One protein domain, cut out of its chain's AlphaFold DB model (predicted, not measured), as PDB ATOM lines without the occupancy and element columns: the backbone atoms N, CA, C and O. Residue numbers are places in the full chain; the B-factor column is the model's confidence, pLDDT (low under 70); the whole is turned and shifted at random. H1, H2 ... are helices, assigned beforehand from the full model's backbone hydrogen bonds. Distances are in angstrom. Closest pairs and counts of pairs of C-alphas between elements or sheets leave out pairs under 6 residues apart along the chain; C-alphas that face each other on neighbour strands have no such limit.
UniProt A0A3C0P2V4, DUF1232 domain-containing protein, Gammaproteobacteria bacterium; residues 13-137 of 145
ATOM      1  N   PHE A  13      14.476  -4.241  -4.090       69.88
ATOM      2  CA  PHE A  13      13.173  -4.700  -3.619       69.88
ATOM      3  C   PHE A  13      12.698  -5.983  -4.316       69.88
ATOM      4  O   PHE A  13      11.971  -6.746  -3.696       69.88
ATOM      5  N   ILE A  14      13.089  -6.240  -5.569       70.94
ATOM      6  CA  ILE A  14      12.748  -7.473  -6.296       70.94
ATOM      7  C   ILE A  14      13.626  -8.618  -5.782       70.94
ATOM      8  O   ILE A  14      13.127  -9.688  -5.433       70.94
ATOM      9  N   SER A  15      14.926  -8.367  -5.632       73.69
ATOM     10  CA  SER A  15      15.898  -9.324  -5.090       73.69
ATOM     11  C   SER A  15      15.529  -9.809  -3.679       73.69
ATOM     12  O   SER A  15      15.553 -11.012  -3.409       73.69
ATOM     13  N   ASP A  16      15.099  -8.904  -2.794       76.56
ATOM     14  CA  ASP A  16      14.655  -9.235  -1.431       76.56
ATOM     15  C   ASP A  16      13.439 -10.174  -1.418       76.56
ATOM     16  O   ASP A  16      13.283 -11.007  -0.520       76.56
ATOM     17  N   ARG A  17      12.563 -10.054  -2.418       74.25
ATOM     18  CA  ARG A  17      11.353 -10.875  -2.567       74.25
ATOM     19  C   ARG A  17      11.687 -12.264  -3.062       74.25
ATOM     20  O   ARG A  17      11.249 -13.240  -2.457       74.25
ATOM     21  N   LEU A  18      12.535 -12.352  -4.084       74.50
ATOM     22  CA  LEU A  18      13.051 -13.622  -4.593       74.50
ATOM     23  C   LEU A  18      13.757 -14.418  -3.489       74.50
ATOM     24  O   LEU A  18      13.532 -15.622  -3.356       74.50
ATOM     25  N   LEU A  19      14.539 -13.750  -2.632       78.94
ATOM     26  CA  LEU A  19      15.180 -14.396  -1.485       78.94
ATOM     27  C   LEU A  19      14.153 -14.990  -0.510       78.94
ATOM     28  O   LEU A  19      14.328 -16.104  -0.018       78.94
ATOM     29  N   LYS A  20      13.064 -14.275  -0.227       79.38
ATOM     30  CA  LYS A  20      12.016 -14.759   0.680       79.38
ATOM     31  C   LYS A  20      11.188 -15.892   0.068       79.38
ATOM     32  O   LYS A  20      10.871 -16.844   0.779       79.38
ATOM     33  N   LEU A  21      10.916 -15.860  -1.238       81.69
ATOM     34  CA  LEU A  21      10.324 -16.999  -1.953       81.69
ATOM     35  C   LEU A  21      11.241 -18.230  -1.900       81.69
ATOM     36  O   LEU A  21      10.775 -19.345  -1.657       81.69
ATOM     37  N   GLN A  22      12.558 -18.038  -2.023       82.62
ATOM     38  CA  GLN A  22      13.529 -19.120  -1.855       82.62
ATOM     39  C   GLN A  22      13.485 -19.721  -0.441       82.62
ATOM     40  O   GLN A  22      13.606 -20.937  -0.292       82.62
ATOM     41  N   ILE A  23      13.275 -18.905   0.599       88.44
ATOM     42  CA  ILE A  23      13.090 -19.403   1.971       88.44
ATOM     43  C   ILE A  23      11.851 -20.300   2.063       88.44
ATOM     44  O   ILE A  23      11.930 -21.368   2.665       88.44
ATOM     45  N   LEU A  24      10.731 -19.913   1.445       87.62
ATOM     46  CA  LEU A  24       9.512 -20.732   1.417       87.62
ATOM     47  C   LEU A  24       9.739 -22.074   0.710       87.62
ATOM     48  O   LEU A  24       9.309 -23.117   1.207       87.62
ATOM     49  N   LEU A  25      10.463 -22.068  -0.412       85.81
ATOM     50  CA  LEU A  25      10.817 -23.291  -1.129       85.81
ATOM     51  C   LEU A  25      11.717 -24.208  -0.289       85.81
ATOM     52  O   LEU A  25      11.493 -25.419  -0.244       85.81
ATOM     53  N   ASN A  26      12.713 -23.636   0.390       90.44
ATOM     54  CA  ASN A  26      13.587 -24.378   1.300       90.44
ATOM     55  C   ASN A  26      12.780 -24.986   2.449       90.44
ATOM     56  O   ASN A  26      12.935 -26.165   2.739       90.44
ATOM     57  N   MET A  27      11.856 -24.221   3.032       94.25
ATOM     58  CA  MET A  27      10.989 -24.677   4.117       94.25
ATOM     59  C   MET A  27      10.137 -25.894   3.722       94.25
ATOM     60  O   MET A  27      10.004 -26.818   4.518       94.25
ATOM     61  N   ILE A  28       9.579 -25.926   2.505       91.06
ATOM     62  CA  ILE A  28       8.798 -27.080   2.013       91.06
ATOM     63  C   ILE A  28       9.676 -28.332   1.842       91.06
ATOM     64  O   ILE A  28       9.188 -29.454   1.990       91.06
ATOM     65  N   ARG A  29      10.954 -28.149   1.493       90.44
ATOM     66  CA  ARG A  29      11.902 -29.234   1.192       90.44
ATOM     67  C   ARG A  29      12.692 -29.720   2.409       90.44
ATOM     68  O   ARG A  29      13.308 -30.773   2.327       90.44
ATOM     69  N   ASP A  30      12.704 -28.965   3.503       96.31
ATOM     70  CA  ASP A  30      13.510 -29.270   4.686       96.31
ATOM     71  C   ASP A  30      12.898 -30.433   5.484       96.31
ATOM     72  O   ASP A  30      11.910 -30.280   6.207       96.31
ATOM     73  N   GLU A  31      13.490 -31.618   5.331       94.88
ATOM     74  CA  GLU A  31      13.050 -32.847   6.002       94.88
ATOM     75  C   GLU A  31      13.147 -32.743   7.525       94.88
ATOM     76  O   GLU A  31      12.269 -33.242   8.224       94.88
ATOM     77  N   GLU A  32      14.143 -32.027   8.056       95.75
ATOM     78  CA  GLU A  32      14.293 -31.845   9.502       95.75
ATOM     79  C   GLU A  32      13.253 -30.879  10.063       95.75
ATOM     80  O   GLU A  32      12.855 -31.016  11.220       95.75
ATOM     81  N   TRP A  33      12.781 -29.918   9.259       97.25
ATOM     82  CA  TRP A  33      11.658 -29.056   9.630       97.25
ATOM     83  C   TRP A  33      10.323 -29.810   9.619       97.25
ATOM     84  O   TRP A  33       9.449 -29.506  10.431       97.25
ATOM     85  N   SER A  34      10.189 -30.822   8.755       95.69
ATOM     86  CA  SER A  34       9.117 -31.827   8.766       95.69
ATOM     87  C   SER A  34       7.693 -31.250   8.835       95.69
ATOM     88  O   SER A  34       6.887 -31.638   9.685       95.69
ATOM     89  N   LEU A  35       7.357 -30.334   7.921       93.69
ATOM     90  CA  LEU A  35       5.966 -29.901   7.719       93.69
ATOM     91  C   LEU A  35       5.054 -31.081   7.362       93.69
ATOM     92  O   LEU A  35       5.461 -31.947   6.579       93.69
ATOM     93  N   THR A  36       3.817 -31.061   7.870       92.50
ATOM     94  CA  THR A  36       2.765 -31.995   7.437       92.50
ATOM     95  C   THR A  36       2.388 -31.743   5.977       92.50
ATOM     96  O   THR A  36       2.631 -30.661   5.439       92.50
ATOM     97  N   GLU A  37       1.767 -32.722   5.317       87.94
ATOM     98  CA  GLU A  37       1.371 -32.549   3.914       87.94
ATOM     99  C   GLU A  37       0.338 -31.424   3.740       87.94
ATOM    100  O   GLU A  37       0.445 -30.638   2.803       87.94
ATOM    101  N   ASP A  38      -0.585 -31.252   4.690       86.50
ATOM    102  CA  ASP A  38      -1.535 -30.131   4.694       86.50
ATOM    103  C   ASP A  38      -0.831 -28.774   4.841       86.50
ATOM    104  O   ASP A  38      -1.176 -27.801   4.168       86.50
ATOM    105  N   GLU A  39       0.191 -28.693   5.700       89.25
ATOM    106  CA  GLU A  39       0.995 -27.481   5.869       89.25
ATOM    107  C   GLU A  39       1.780 -27.162   4.588       89.25
ATOM    108  O   GLU A  39       1.759 -26.010   4.137       89.25
ATOM    109  N   ARG A  40       2.405 -28.176   3.967       89.25
ATOM    110  CA  ARG A  40       3.102 -28.055   2.675       89.25
ATOM    111  C   ARG A  40       2.148 -27.611   1.577       89.25
ATOM    112  O   ARG A  40       2.486 -26.690   0.843       89.25
ATOM    113  N   ASN A  41       0.966 -28.213   1.480       82.56
ATOM    114  CA  ASN A  41      -0.030 -27.875   0.467       82.56
ATOM    115  C   ASN A  41      -0.590 -26.471   0.660       82.56
ATOM    116  O   ASN A  41      -0.713 -25.742  -0.312       82.56
ATOM    117  N   SER A  42      -0.824 -26.032   1.896       81.81
ATOM    118  CA  SER A  42      -1.215 -24.646   2.173       81.81
ATOM    119  C   SER A  42      -0.166 -23.639   1.679       81.81
ATOM    120  O   SER A  42      -0.533 -22.636   1.069       81.81
ATOM    121  N   ILE A  43       1.128 -23.913   1.886       82.69
ATOM    122  CA  ILE A  43       2.209 -23.049   1.385       82.69
ATOM    123  C   ILE A  43       2.334 -23.168  -0.139       82.69
ATOM    124  O   ILE A  43       2.484 -22.155  -0.813       82.69
ATOM    125  N   ARG A  44       2.236 -24.379  -0.704       78.88
ATOM    126  CA  ARG A  44       2.256 -24.595  -2.158       78.88
ATOM    127  C   ARG A  44       1.104 -23.891  -2.849       78.88
ATOM    128  O   ARG A  44       1.357 -23.310  -3.884       78.88
ATOM    129  N   SER A  45      -0.108 -23.888  -2.303       72.50
ATOM    130  CA  SER A  45      -1.246 -23.170  -2.886       72.50
ATOM    131  C   SER A  45      -1.040 -21.657  -2.856       72.50
ATOM    132  O   SER A  45      -1.325 -20.988  -3.844       72.50
ATOM    133  N   ALA A  46      -0.478 -21.128  -1.764       72.75
ATOM    134  CA  ALA A  46      -0.075 -19.724  -1.684       72.75
ATOM    135  C   ALA A  46       1.067 -19.387  -2.659       72.75
ATOM    136  O   ALA A  46       1.183 -18.256  -3.094       72.75
ATOM    137  N   LEU A  47       1.907 -20.360  -3.023       69.88
ATOM    138  CA  LEU A  47       2.905 -20.197  -4.080       69.88
ATOM    139  C   LEU A  47       2.318 -20.441  -5.482       69.88
ATOM    140  O   LEU A  47       2.753 -19.800  -6.417       69.88
ATOM    141  N   TYR A  48       1.345 -21.332  -5.673       60.09
ATOM    142  CA  TYR A  48       0.822 -21.729  -6.989       60.09
ATOM    143  C   TYR A  48       0.000 -20.625  -7.646       60.09
ATOM    144  O   TYR A  48      -0.002 -20.514  -8.864       60.09
ATOM    145  N   TYR A  49      -0.633 -19.758  -6.859       52.72
ATOM    146  CA  TYR A  49      -1.255 -18.559  -7.413       52.72
ATOM    147  C   TYR A  49      -0.199 -17.582  -8.002       52.72
ATOM    148  O   TYR A  49      -0.566 -16.729  -8.791       52.72
ATOM    149  N   SER A  50       1.116 -17.782  -7.778       50.28
ATOM    150  CA  SER A  50       2.162 -17.125  -8.600       50.28
ATOM    151  C   SER A  50       2.411 -17.754  -9.981       50.28
ATOM    152  O   SER A  50       3.306 -17.279 -10.669       50.28
ATOM    153  N   VAL A  51       1.737 -18.851 -10.376       49.44
ATOM    154  CA  VAL A  51       2.218 -19.700 -11.494       49.44
ATOM    155  C   VAL A  51       1.184 -20.085 -12.592       49.44
ATOM    156  O   VAL A  51       1.636 -20.704 -13.546       49.44
ATOM    157  N   ASP A  52      -0.131 -19.748 -12.573       52.22
ATOM    158  CA  ASP A  52      -1.039 -19.981 -13.757       52.22
ATOM    159  C   ASP A  52      -2.483 -19.377 -13.671       52.22
ATOM    160  O   ASP A  52      -3.007 -19.340 -12.549       52.22
ATOM    161  N   PRO A  53      -3.278 -19.145 -14.767       41.25
ATOM    162  CA  PRO A  53      -3.034 -18.606 -16.135       41.25
ATOM    163  C   PRO A  53      -3.833 -17.317 -16.502       41.25
ATOM    164  O   PRO A  53      -3.643 -16.763 -17.583       41.25
ATOM    165  N   GLU A  54      -4.801 -16.871 -15.690       46.16
ATOM    166  CA  GLU A  54      -5.584 -15.641 -15.944       46.16
ATOM    167  C   GLU A  54      -4.832 -14.450 -15.346       46.16
ATOM    168  O   GLU A  54      -5.176 -13.936 -14.279       46.16
ATOM    169  N   ASP A  55      -3.745 -14.087 -16.025       47.59
ATOM    170  CA  ASP A  55      -2.902 -12.929 -15.745       47.59
ATOM    171  C   ASP A  55      -3.749 -11.697 -15.415       47.59
ATOM    172  O   ASP A  55      -4.444 -11.135 -16.268       47.59
ATOM    173  N   VAL A  56      -3.641 -11.216 -14.177       46.66
ATOM    174  CA  VAL A  56      -4.132  -9.874 -13.842       46.66
ATOM    175  C   VAL A  56      -3.284  -8.825 -14.574       46.66
ATOM    176  O   VAL A  56      -3.796  -7.751 -14.906       46.66
ATOM    177  N   ILE A  57      -2.022  -9.143 -14.896       44.44
ATOM    178  CA  ILE A  57      -1.119  -8.303 -15.682       44.44
ATOM    179  C   ILE A  57      -0.309  -9.176 -16.652       44.44
ATOM    180  O   ILE A  57       0.518  -9.962 -16.212       44.44
ATOM    181  N   PRO A  58      -0.493  -9.020 -17.969       41.44
ATOM    182  CA  PRO A  58       0.115  -9.923 -18.929       41.44
ATOM    183  C   PRO A  58       1.623  -9.686 -19.122       41.44
ATOM    184  O   PRO A  58       2.081  -8.547 -19.267       41.44
ATOM    185  N   ASP A  59       2.372 -10.788 -19.224       46.62
ATOM    186  CA  ASP A  59       3.844 -10.900 -19.328       46.62
ATOM    187  C   ASP A  59       4.543 -10.058 -20.423       46.62
ATOM    188  O   ASP A  59       5.773  -9.963 -20.480       46.62
ATOM    189  N   HIS A  60       3.796  -9.422 -21.327       44.50
ATOM    190  CA  HIS A  60       4.332  -8.738 -22.507       44.50
ATOM    191  C   HIS A  60       4.691  -7.258 -22.291       44.50
ATOM    192  O   HIS A  60       5.032  -6.577 -23.262       44.50
ATOM    193  N   ILE A  61       4.632  -6.738 -21.058       41.03
ATOM    194  CA  ILE A  61       5.006  -5.347 -20.761       41.03
ATOM    195  C   ILE A  61       6.356  -5.297 -20.016       41.03
ATOM    196  O   ILE A  61       6.411  -5.589 -18.814       41.03
ATOM    197  N   PRO A  62       7.455  -4.881 -20.680       39.94
ATOM    198  CA  PRO A  62       8.779  -4.808 -20.068       39.94
ATOM    199  C   PRO A  62       8.779  -3.913 -18.820       39.94
ATOM    200  O   PRO A  62       8.449  -2.731 -18.891       39.94
ATOM    201  N   GLY A  63       9.152  -4.482 -17.671       47.75
ATOM    202  CA  GLY A  63       9.230  -3.782 -16.381       47.75
ATOM    203  C   GLY A  63       7.942  -3.768 -15.545       47.75
ATOM    204  O   GLY A  63       8.035  -3.506 -14.348       47.75
ATOM    205  N   ILE A  64       6.775  -4.094 -16.119       46.03
ATOM    206  CA  ILE A  64       5.493  -4.158 -15.392       46.03
ATOM    207  C   ILE A  64       5.158  -5.593 -14.947       46.03
ATOM    208  O   ILE A  64       4.701  -5.752 -13.819       46.03
ATOM    209  N   GLY A  65       5.486  -6.628 -15.734       50.25
ATOM    210  CA  GLY A  65       5.308  -8.032 -15.304       50.25
ATOM    211  C   GLY A  65       6.042  -8.346 -13.989       50.25
ATOM    212  O   GLY A  65       5.456  -8.831 -13.028       50.25
ATOM    213  N   PHE A  66       7.291  -7.879 -13.856       52.03
ATOM    214  CA  PHE A  66       8.069  -8.024 -12.615       52.03
ATOM    215  C   PHE A  66       7.515  -7.233 -11.416       52.03
ATOM    216  O   PHE A  66       7.865  -7.535 -10.273       52.03
ATOM    217  N   LEU A  67       6.720  -6.182 -11.651       53.78
ATOM    218  CA  LEU A  67       6.126  -5.377 -10.582       53.78
ATOM    219  C   LEU A  67       4.935  -6.106  -9.951       53.78
ATOM    220  O   LEU A  67       4.809  -6.077  -8.724       53.78
ATOM    221  N   ASP A  68       4.109  -6.775 -10.762       57.69
ATOM    222  CA  ASP A  68       2.999  -7.595 -10.265       57.69
ATOM    223  C   ASP A  68       3.515  -8.847  -9.553       57.69
ATOM    224  O   ASP A  68       3.121  -9.100  -8.419       57.69
ATOM    225  N   ASP A  69       4.524  -9.530 -10.109       60.97
ATOM    226  CA  ASP A  69       5.214 -10.642  -9.437       60.97
ATOM    227  C   ASP A  69       5.824 -10.219  -8.100       60.97
ATOM    228  O   ASP A  69       5.764 -10.935  -7.097       60.97
ATOM    229  N   ALA A  70       6.413  -9.020  -8.053       67.88
ATOM    230  CA  ALA A  70       6.961  -8.472  -6.826       67.88
ATOM    231  C   ALA A  70       5.856  -8.158  -5.808       67.88
ATOM    232  O   ALA A  70       6.030  -8.429  -4.614       67.88
ATOM    233  N   MET A  71       4.724  -7.604  -6.244       72.62
ATOM    234  CA  MET A  71       3.580  -7.325  -5.376       72.62
ATOM    235  C   MET A  71       2.936  -8.618  -4.874       72.62
ATOM    236  O   MET A  71       2.718  -8.758  -3.672       72.62
ATOM    237  N   TYR A  72       2.704  -9.583  -5.756       71.94
ATOM    238  CA  TYR A  72       2.176 -10.892  -5.416       71.94
ATOM    239  C   TYR A  72       3.087 -11.616  -4.424       71.94
ATOM    240  O   TYR A  72       2.641 -12.072  -3.367       71.94
ATOM    241  N   ALA A  73       4.397 -11.607  -4.688       74.00
ATOM    242  CA  ALA A  73       5.382 -12.086  -3.736       74.00
ATOM    243  C   ALA A  73       5.253 -11.352  -2.393       74.00
ATOM    244  O   ALA A  73       5.344 -12.008  -1.360       74.00
ATOM    245  N   GLU A  74       4.991 -10.033  -2.355       81.12
ATOM    246  CA  GLU A  74       4.753  -9.317  -1.084       81.12
ATOM    247  C   GLU A  74       3.578  -9.890  -0.327       81.12
ATOM    248  O   GLU A  74       3.691 -10.091   0.877       81.12
ATOM    249  N   ILE A  75       2.468 -10.130  -1.018       79.94
ATOM    250  CA  ILE A  75       1.236 -10.619  -0.409       79.94
ATOM    251  C   ILE A  75       1.511 -11.976   0.234       79.94
ATOM    252  O   ILE A  75       1.297 -12.128   1.436       79.94
ATOM    253  N   VAL A  76       2.098 -12.912  -0.515       80.44
ATOM    254  CA  VAL A  76       2.456 -14.249  -0.013       80.44
ATOM    255  C   VAL A  76       3.449 -14.166   1.146       80.44
ATOM    256  O   VAL A  76       3.295 -14.839   2.166       80.44
ATOM    257  N   ILE A  77       4.467 -13.316   1.029       84.50
ATOM    258  CA  ILE A  77       5.491 -13.119   2.060       84.50
ATOM    259  C   ILE A  77       4.891 -12.541   3.341       84.50
ATOM    260  O   ILE A  77       5.259 -12.973   4.434       84.50
ATOM    261  N   GLN A  78       4.012 -11.544   3.235       85.00
ATOM    262  CA  GLN A  78       3.339 -10.951   4.388       85.00
ATOM    263  C   GLN A  78       2.378 -11.953   5.015       85.00
ATOM    264  O   GLN A  78       2.310 -12.054   6.242       85.00
ATOM    265  N   GLU A  79       1.696 -12.737   4.186       82.75
ATOM    266  CA  GLU A  79       0.790 -13.778   4.635       82.75
ATOM    267  C   GLU A  79       1.519 -14.878   5.417       82.75
ATOM    268  O   GLU A  79       1.047 -15.303   6.472       82.75
ATOM    269  N   LEU A  80       2.686 -15.304   4.938       87.44
ATOM    270  CA  LEU A  80       3.497 -16.370   5.529       87.44
ATOM    271  C   LEU A  80       4.619 -15.838   6.429       87.44
ATOM    272  O   LEU A  80       5.552 -16.563   6.773       87.44
ATOM    273  N   LYS A  81       4.563 -14.565   6.830       89.62
ATOM    274  CA  LYS A  81       5.643 -13.896   7.571       89.62
ATOM    275  C   LYS A  81       6.012 -14.619   8.865       89.62
ATOM    276  O   LYS A  81       7.181 -14.636   9.255       89.62
ATOM    277  N   ILE A  82       5.022 -15.183   9.552       90.62
ATOM    278  CA  ILE A  82       5.239 -15.907  10.807       90.62
ATOM    279  C   ILE A  82       5.893 -17.261  10.537       90.62
ATOM    280  O   ILE A  82       6.878 -17.586  11.192       90.62
ATOM    281  N   GLU A  83       5.401 -18.011   9.555       92.00
ATOM    282  CA  GLU A  83       5.977 -19.273   9.095       92.00
ATOM    283  C   GLU A  83       7.439 -19.092   8.674       92.00
ATOM    284  O   GLU A  83       8.314 -19.798   9.174       92.00
ATOM    285  N   ILE A  84       7.719 -18.078   7.846       93.06
ATOM    286  CA  ILE A  84       9.074 -17.699   7.424       93.06
ATOM    287  C   ILE A  84       9.954 -17.428   8.648       93.06
ATOM    288  O   ILE A  84      11.047 -17.980   8.755       93.06
ATOM    289  N   LYS A  85       9.476 -16.610   9.596       94.88
ATOM    290  CA  LYS A  85      10.230 -16.267  10.808       94.88
ATOM    291  C   LYS A  85      10.549 -17.503  11.655       94.88
ATOM    292  O   LYS A  85      11.674 -17.636  12.130       94.88
ATOM    293  N   LEU A  86       9.576 -18.386  11.867       96.62
ATOM    294  CA  LEU A  86       9.755 -19.592  12.680       96.62
ATOM    295  C   LEU A  86      10.710 -20.582  12.004       96.62
ATOM    296  O   LEU A  86      11.568 -21.147  12.677       96.62
ATOM    297  N   TYR A  87      10.627 -20.735  10.683       97.44
ATOM    298  CA  TYR A  87      11.573 -21.553   9.928       97.44
ATOM    299  C   TYR A  87      13.000 -20.985   9.983       97.44
ATOM    300  O   TYR A  87      13.956 -21.718  10.227       97.44
ATOM    301  N   GLN A  88      13.165 -19.667   9.848       96.75
ATOM    302  CA  GLN A  88      14.472 -19.028  10.024       96.75
ATOM    303  C   GLN A  88      15.027 -19.235  11.440       96.75
ATOM    304  O   GLN A  88      16.212 -19.537  11.586       96.75
ATOM    305  N   GLU A  89      14.188 -19.126  12.476       97.88
ATOM    306  CA  GLU A  89      14.578 -19.417  13.865       97.88
ATOM    307  C   GLU A  89      15.032 -20.877  14.025       97.88
ATOM    308  O   GLU A  89      16.028 -21.144  14.701       97.88
ATOM    309  N   PHE A  90      14.348 -21.819  13.373       98.38
ATOM    310  CA  PHE A  90      14.747 -23.225  13.337       98.38
ATOM    311  C   PHE A  90      16.122 -23.414  12.682       98.38
ATOM    312  O   PHE A  90      17.008 -24.024  13.282       98.38
ATOM    313  N   CYS A  91      16.343 -22.843  11.492       97.94
ATOM    314  CA  CYS A  91      17.631 -22.934  10.802       97.94
ATOM    315  C   CYS A  91      18.774 -22.315  11.618       97.94
ATOM    316  O   CYS A  91      19.855 -22.896  11.700       97.94
ATOM    317  N   GLN A  92      18.540 -21.157  12.241       97.88
ATOM    318  CA  GLN A  92      19.530 -20.490  13.090       97.88
ATOM    319  C   GLN A  92      19.880 -21.334  14.314       97.88
ATOM    320  O   GLN A  92      21.058 -21.493  14.625       97.88
ATOM    321  N   PHE A  93      18.877 -21.908  14.982       98.06
ATOM    322  CA  PHE A  93      19.096 -22.819  16.100       98.06
ATOM    323  C   PHE A  93      19.918 -24.042  15.679       98.06
ATOM    324  O   PHE A  93      20.900 -24.369  16.342       98.06
ATOM    325  N   ARG A  94      19.566 -24.664  14.546       97.38
ATOM    326  CA  ARG A  94      20.280 -25.816  13.986       97.38
ATOM    327  C   ARG A  94      21.761 -25.513  13.765       97.38
ATOM    328  O   ARG A  94      22.617 -26.227  14.275       97.38
ATOM    329  N   ILE A  95      22.065 -24.406  13.090       97.19
ATOM    330  CA  ILE A  95      23.447 -23.966  12.839       97.19
ATOM    331  C   ILE A  95      24.179 -23.650  14.152       97.19
ATOM    332  O   ILE A  95      25.343 -24.017  14.325       97.19
ATOM    333  N   ALA A  96      23.517 -22.971  15.091       97.06
ATOM    334  CA  ALA A  96      24.119 -22.588  16.363       97.06
ATOM    335  C   ALA A  96      24.480 -23.807  17.227       97.06
ATOM    336  O   ALA A  96      25.581 -23.853  17.779       97.06
ATOM    337  N   GLU A  97      23.596 -24.804  17.315       96.25
ATOM    338  CA  GLU A  97      23.839 -26.007  18.115       96.25
ATOM    339  C   GLU A  97      24.907 -26.906  17.475       96.25
ATOM    340  O   GLU A  97      25.779 -27.423  18.181       96.25
ATOM    341  N   GLU A  98      24.933 -27.013  16.141       96.31
ATOM    342  CA  GLU A  98      26.028 -27.673  15.420       96.31
ATOM    343  C   GLU A  98      27.383 -27.033  15.736       96.31
ATOM    344  O   GLU A  98      28.338 -27.726  16.096       96.31
ATOM    345  N   ASN A  99      27.472 -25.703  15.653       97.19
ATOM    346  CA  ASN A  99      28.704 -24.975  15.943       97.19
ATOM    347  C   ASN A  99      29.110 -25.106  17.415       97.19
ATOM    348  O   ASN A  99      30.283 -25.316  17.718       97.19
ATOM    349  N   ARG A 100      28.149 -25.049  18.346       95.88
ATOM    350  CA  ARG A 100      28.396 -25.249  19.781       95.88
ATOM    351  C   ARG A 100      28.998 -26.624  20.066       95.88
ATOM    352  O   ARG A 100      29.908 -26.721  20.889       95.88
ATOM    353  N   ARG A 101      28.501 -27.673  19.410       95.31
ATOM    354  CA  ARG A 101      29.008 -29.046  19.555       95.31
ATOM    355  C   ARG A 101      30.400 -29.199  18.953       95.31
ATOM    356  O   ARG A 101      31.297 -29.659  19.658       95.31
ATOM    357  N   ARG A 102      30.613 -28.698  17.730       95.38
ATOM    358  CA  ARG A 102      31.939 -28.662  17.087       95.38
ATOM    359  C   ARG A 102      32.976 -27.952  17.964       95.38
ATOM    360  O   ARG A 102      34.047 -28.499  18.202       95.38
ATOM    361  N   ASN A 103      32.628 -26.801  18.541       96.88
ATOM    362  CA  ASN A 103      33.508 -26.041  19.440       96.88
ATOM    363  C   ASN A 103      33.856 -26.782  20.744       96.88
ATOM    364  O   ASN A 103      34.805 -26.407  21.427       96.88
ATOM    365  N   ARG A 104      33.098 -27.822  21.107       95.94
ATOM    366  CA  ARG A 104      33.357 -28.703  22.257       95.94
ATOM    367  C   ARG A 104      34.057 -30.008  21.863       95.94
ATOM    368  O   ARG A 104      34.211 -30.877  22.714       95.94
ATOM    369  N   GLY A 105      34.440 -30.166  20.594       95.81
ATOM    370  CA  GLY A 105      35.012 -31.407  20.068       95.81
ATOM    371  C   GLY A 105      34.006 -32.559  19.965       95.81
ATOM    372  O   GLY A 105      34.414 -33.714  19.892       95.81
ATOM    373  N   LEU A 106      32.703 -32.264  19.989       95.00
ATOM    374  CA  LEU A 106      31.638 -33.257  19.855       95.00
ATOM    375  C   LEU A 106      31.172 -33.347  18.400       95.00
ATOM    376  O   LEU A 106      31.096 -32.331  17.704       95.00
ATOM    377  N   ASP A 107      30.781 -34.547  17.972       93.56
ATOM    378  CA  ASP A 107      30.110 -34.743  16.688       93.56
ATOM    379  C   ASP A 107      28.698 -34.106  16.726       93.56
ATOM    380  O   ASP A 107      27.868 -34.482  17.568       93.56
ATOM    381  N   PRO A 108      28.394 -33.127  15.849       92.19
ATOM    382  CA  PRO A 108      27.081 -32.490  15.789       92.19
ATOM    383  C   PRO A 108      25.942 -33.423  15.345       92.19
ATOM    384  O   PRO A 108      24.777 -33.068  15.530       92.19
ATOM    385  N   HIS A 109      26.241 -34.591  14.774       91.75
ATOM    386  CA  HIS A 109      25.235 -35.539  14.296       91.75
ATOM    387  C   HIS A 109      24.761 -36.522  15.379       91.75
ATOM    388  O   HIS A 109      23.675 -37.091  15.262       91.75
ATOM    389  N   VAL A 110      25.510 -36.681  16.477       92.00
ATOM    390  CA  VAL A 110      25.130 -37.568  17.589       92.00
ATOM    391  C   VAL A 110      23.979 -36.965  18.399       92.00
ATOM    392  O   VAL A 110      24.088 -35.852  18.915       92.00
ATOM    393  N   GLY A 111      22.870 -37.697  18.539       91.38
ATOM    394  CA  GLY A 111      21.667 -37.216  19.236       91.38
ATOM    395  C   GLY A 111      21.021 -36.012  18.546       91.38
ATOM    396  O   GLY A 111      20.400 -35.188  19.208       91.38
ATOM    397  N   ARG A 112      21.247 -35.851  17.231       94.56
ATOM    398  CA  ARG A 112      20.736 -34.730  16.432       94.56
ATOM    399  C   ARG A 112      19.226 -34.586  16.513       94.56
ATOM    400  O   ARG A 112      18.729 -33.496  16.779       94.56
ATOM    401  N   GLU A 113      18.531 -35.696  16.298       95.31
ATOM    402  CA  GLU A 113      17.075 -35.711  16.290       95.31
ATOM    403  C   GLU A 113      16.498 -35.264  17.637       95.31
ATOM    404  O   GLU A 113      15.503 -34.558  17.634       95.31
ATOM    405  N   ASP A 114      17.154 -35.557  18.766       93.56
ATOM    406  CA  ASP A 114      16.640 -35.208  20.098       93.56
ATOM    407  C   ASP A 114      16.457 -33.689  20.252       93.56
ATOM    408  O   ASP A 114      15.367 -33.194  20.539       93.56
ATOM    409  N   TRP A 115      17.511 -32.911  19.989       93.62
ATOM    410  CA  TRP A 115      17.448 -31.456  20.141       93.62
ATOM    411  C   TRP A 115      16.764 -30.757  18.958       93.62
ATOM    412  O   TRP A 115      16.195 -29.674  19.139       93.62
ATOM    413  N   ILE A 116      16.781 -31.356  17.761       96.94
ATOM    414  CA  ILE A 116      15.993 -30.879  16.615       96.94
ATOM    415  C   ILE A 116      14.497 -31.039  16.892       96.94
ATOM    416  O   ILE A 116      13.747 -30.077  16.700       96.94
ATOM    417  N   ALA A 117      14.059 -32.207  17.361       96.81
ATOM    418  CA  ALA A 117      12.659 -32.523  17.612       96.81
ATOM    419  C   ALA A 117      12.060 -31.614  18.687       96.81
ATOM    420  O   ALA A 117      10.979 -31.060  18.469       96.81
ATOM    421  N   ASP A 118      12.782 -31.377  19.785       95.56
ATOM    422  CA  ASP A 118      12.344 -30.477  20.858       95.56
ATOM    423  C   ASP A 118      12.115 -29.052  20.340       95.56
ATOM    424  O   ASP A 118      11.051 -28.452  20.548       95.56
ATOM    425  N   LYS A 119      13.085 -28.500  19.597       97.25
ATOM    426  CA  LYS A 119      12.942 -27.159  19.018       97.25
ATOM    427  C   LYS A 119      11.818 -27.119  17.986       97.25
ATOM    428  O   LYS A 119      11.018 -26.179  17.993       97.25
ATOM    429  N   ARG A 120      11.747 -28.122  17.107       97.56
ATOM    430  CA  ARG A 120      10.717 -28.245  16.072       97.56
ATOM    431  C   ARG A 120       9.326 -28.256  16.694       97.56
ATOM    432  O   ARG A 120       8.487 -27.470  16.268       97.56
ATOM    433  N   ALA A 121       9.092 -29.061  17.729       97.00
ATOM    434  CA  ALA A 121       7.798 -29.162  18.401       97.00
ATOM    435  C   ALA A 121       7.320 -27.807  18.953       97.00
ATOM    436  O   ALA A 121       6.175 -27.409  18.720       97.00
ATOM    437  N   VAL A 122       8.213 -27.054  19.607       97.50
ATOM    438  CA  VAL A 122       7.906 -25.711  20.133       97.50
ATOM    439  C   VAL A 122       7.524 -24.742  19.011       97.50
ATOM    440  O   VAL A 122       6.543 -24.004  19.129       97.50
ATOM    441  N   LEU A 123       8.288 -24.724  17.918       97.75
ATOM    442  CA  LEU A 123       8.038 -23.799  16.812       97.75
ATOM    443  C   LEU A 123       6.786 -24.175  16.011       97.75
ATOM    444  O   LEU A 123       6.005 -23.294  15.658       97.75
ATOM    445  N   HIS A 124       6.541 -25.468  15.790       96.12
ATOM    446  CA  HIS A 124       5.322 -25.969  15.149       96.12
ATOM    447  C   HIS A 124       4.072 -25.653  15.968       96.12
ATOM    448  O   HIS A 124       3.065 -25.224  15.406       96.12
ATOM    449  N   SER A 125       4.128 -25.803  17.294       95.38
ATOM    450  CA  SER A 125       3.021 -25.420  18.179       95.38
ATOM    451  C   SER A 125       2.654 -23.940  18.006       95.38
ATOM    452  O   SER A 125       1.496 -23.621  17.732       95.38
ATOM    453  N   ARG A 126       3.654 -23.047  18.028       94.44
ATOM    454  CA  ARG A 126       3.463 -21.606  17.780       94.44
ATOM    455  C   ARG A 126       2.903 -21.322  16.386       94.44
ATOM    456  O   ARG A 126       2.043 -20.457  16.234       94.44
ATOM    457  N   MET A 127       3.387 -22.027  15.366       92.50
ATOM    458  CA  MET A 127       2.898 -21.888  13.993       92.50
ATOM    459  C   MET A 127       1.407 -22.238  13.898       92.50
ATOM    460  O   MET A 127       0.615 -21.466  13.354       92.50
ATOM    461  N   ARG A 128       1.003 -23.374  14.474       90.69
ATOM    462  CA  ARG A 128      -0.379 -23.874  14.426       90.69
ATOM    463  C   ARG A 128      -1.340 -23.017  15.238       90.69
ATOM    464  O   ARG A 128      -2.429 -22.721  14.754       90.69
ATOM    465  N   GLU A 129      -0.925 -22.550  16.414       90.25
ATOM    466  CA  GLU A 129      -1.694 -21.589  17.213       90.25
ATOM    467  C   GLU A 129      -1.998 -20.320  16.401       90.25
ATOM    468  O   GLU A 129      -3.136 -19.855  16.340       90.25
ATOM    469  N   ARG A 130      -0.994 -19.789  15.693       85.19
ATOM    470  CA  ARG A 130      -1.165 -18.599  14.850       85.19
ATOM    471  C   ARG A 130      -2.088 -18.845  13.663       85.19
ATOM    472  O   ARG A 130      -2.910 -17.979  13.365       85.19
ATOM    473  N   ARG A 131      -2.006 -20.013  13.022       80.69
ATOM    474  CA  ARG A 131      -2.941 -20.400  11.954       80.69
ATOM    475  C   ARG A 131      -4.376 -20.507  12.468       80.69
ATOM    476  O   ARG A 131      -5.273 -19.928  11.861       80.69
ATOM    477  N   ALA A 132      -4.588 -21.139  13.622       82.38
ATOM    478  CA  ALA A 132      -5.909 -21.248  14.241       82.38
ATOM    479  C   ALA A 132      -6.527 -19.871  14.551       82.38
ATOM    480  O   ALA A 132      -7.702 -19.642  14.258       82.38
ATOM    481  N   LEU A 133      -5.732 -18.920  15.059       77.19
ATOM    482  CA  LEU A 133      -6.184 -17.543  15.304       77.19
ATOM    483  C   LEU A 133      -6.606 -16.817  14.015       77.19
ATOM    484  O   LEU A 133      -7.561 -16.042  14.036       77.19
ATOM    485  N   ARG A 134      -5.934 -17.082  12.888       68.31
ATOM    486  CA  ARG A 134      -6.305 -16.522  11.575       68.31
ATOM    487  C   ARG A 134      -7.601 -17.129  11.032       68.31
ATOM    488  O   ARG A 134      -8.395 -16.417  10.425       68.31
ATOM    489  N   SER A 135      -7.843 -18.417  11.273       60.97
ATOM    490  CA  SER A 135      -9.076 -19.094  10.851       60.97
ATOM    491  C   SER A 135     -10.293 -18.724  11.713       60.97
ATOM    492  O   SER A 135     -11.402 -18.649  11.188       60.97
ATOM    493  N   GLY A 136     -10.103 -18.453  13.010       50.25
ATOM    494  CA  GLY A 136     -11.188 -18.156  13.959       50.25
ATOM    495  C   GLY A 136     -11.755 -16.730  13.900       50.25
ATOM    496  O   GLY A 136     -12.849 -16.482  14.403       50.25
ATOM    497  N   GLY A 137     -11.054 -15.787  13.267       46.53
ATOM    498  CA  GLY A 137     -11.474 -14.390  13.158       46.53
ATOM    499  C   GLY A 137     -11.723 -13.985  11.713       46.53
ATOM    500  O   GLY A 137     -10.881 -13.312  11.136       46.53
TER     501      GLY A 137
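What this domain is: This is residues 13 to 137 of the 145 residues of the protein "DUF1232 domain-containing protein" of Gammaproteobacteria bacterium (UniProt A0A3C0P2V4). H3 and H4 meet near their ends in a wide corner, H1 packs in its opening, and H5 folds back along H4 as a long helical hairpin. H2 lies near the last turns of H1 and H3, and the unnamed stretch 49 to 64 loops past the far end of H3. The 125 printed residues hold five named helices, H1 to H5 in order, and no named strand: all helix. The whole is loose, with a radius of gyration of the C-alphas of 17.7 A, and elongated, spanning 57 by 35 by 20 A.

How they stand to each other: H1, residues 13 to 29, is the hub. It only just touches H2, residues 37 to 48, with 3 pairs of C-alphas within 8 A, the closest Ile 28 and Arg 40 at 5.8 A; this hairpin has a shallow tilt of 26 degrees. H1 touches H3, residues 65 to 79, at a steep tilt of 53 degrees, closest C-alphas Ile 14 and Ala 70, 5.9 A. With residues 20 to 27 alone it touches H4, residues 81 to 102, closest C-alphas Met 27 and Tyr 87, 6.6 A. H4 and H5, residues 112 to 136, form a hairpin at 11 degrees, closest C-alphas Leu 86 and Leu 123, 6.1 A. H1 and H5 are apart. Every O i to N i+4 pair is within hydrogen-bond range in H2, H3, H4 and H5; in H1, 12 of 13 are.

Where its parts are: H1 begins at C-alpha 13 (13.173, -4.700, -3.619) and is 25.0 A long; H2 is 15.4 A, H3 21.2 A and H4 31.6 A. H5, 36.1 A, ends at C-alpha 136 (-11.188, -18.156, 13.959).

The domain as a whole: The C-alphas of His 60 and Gly 105 are farthest apart, 57.2 A. The printed part has no cut; the link H2 to H3 is long. Residues 132 to 137 stand free. pLDDT is under 70 at 13, 47 to 70 and 134 to 137.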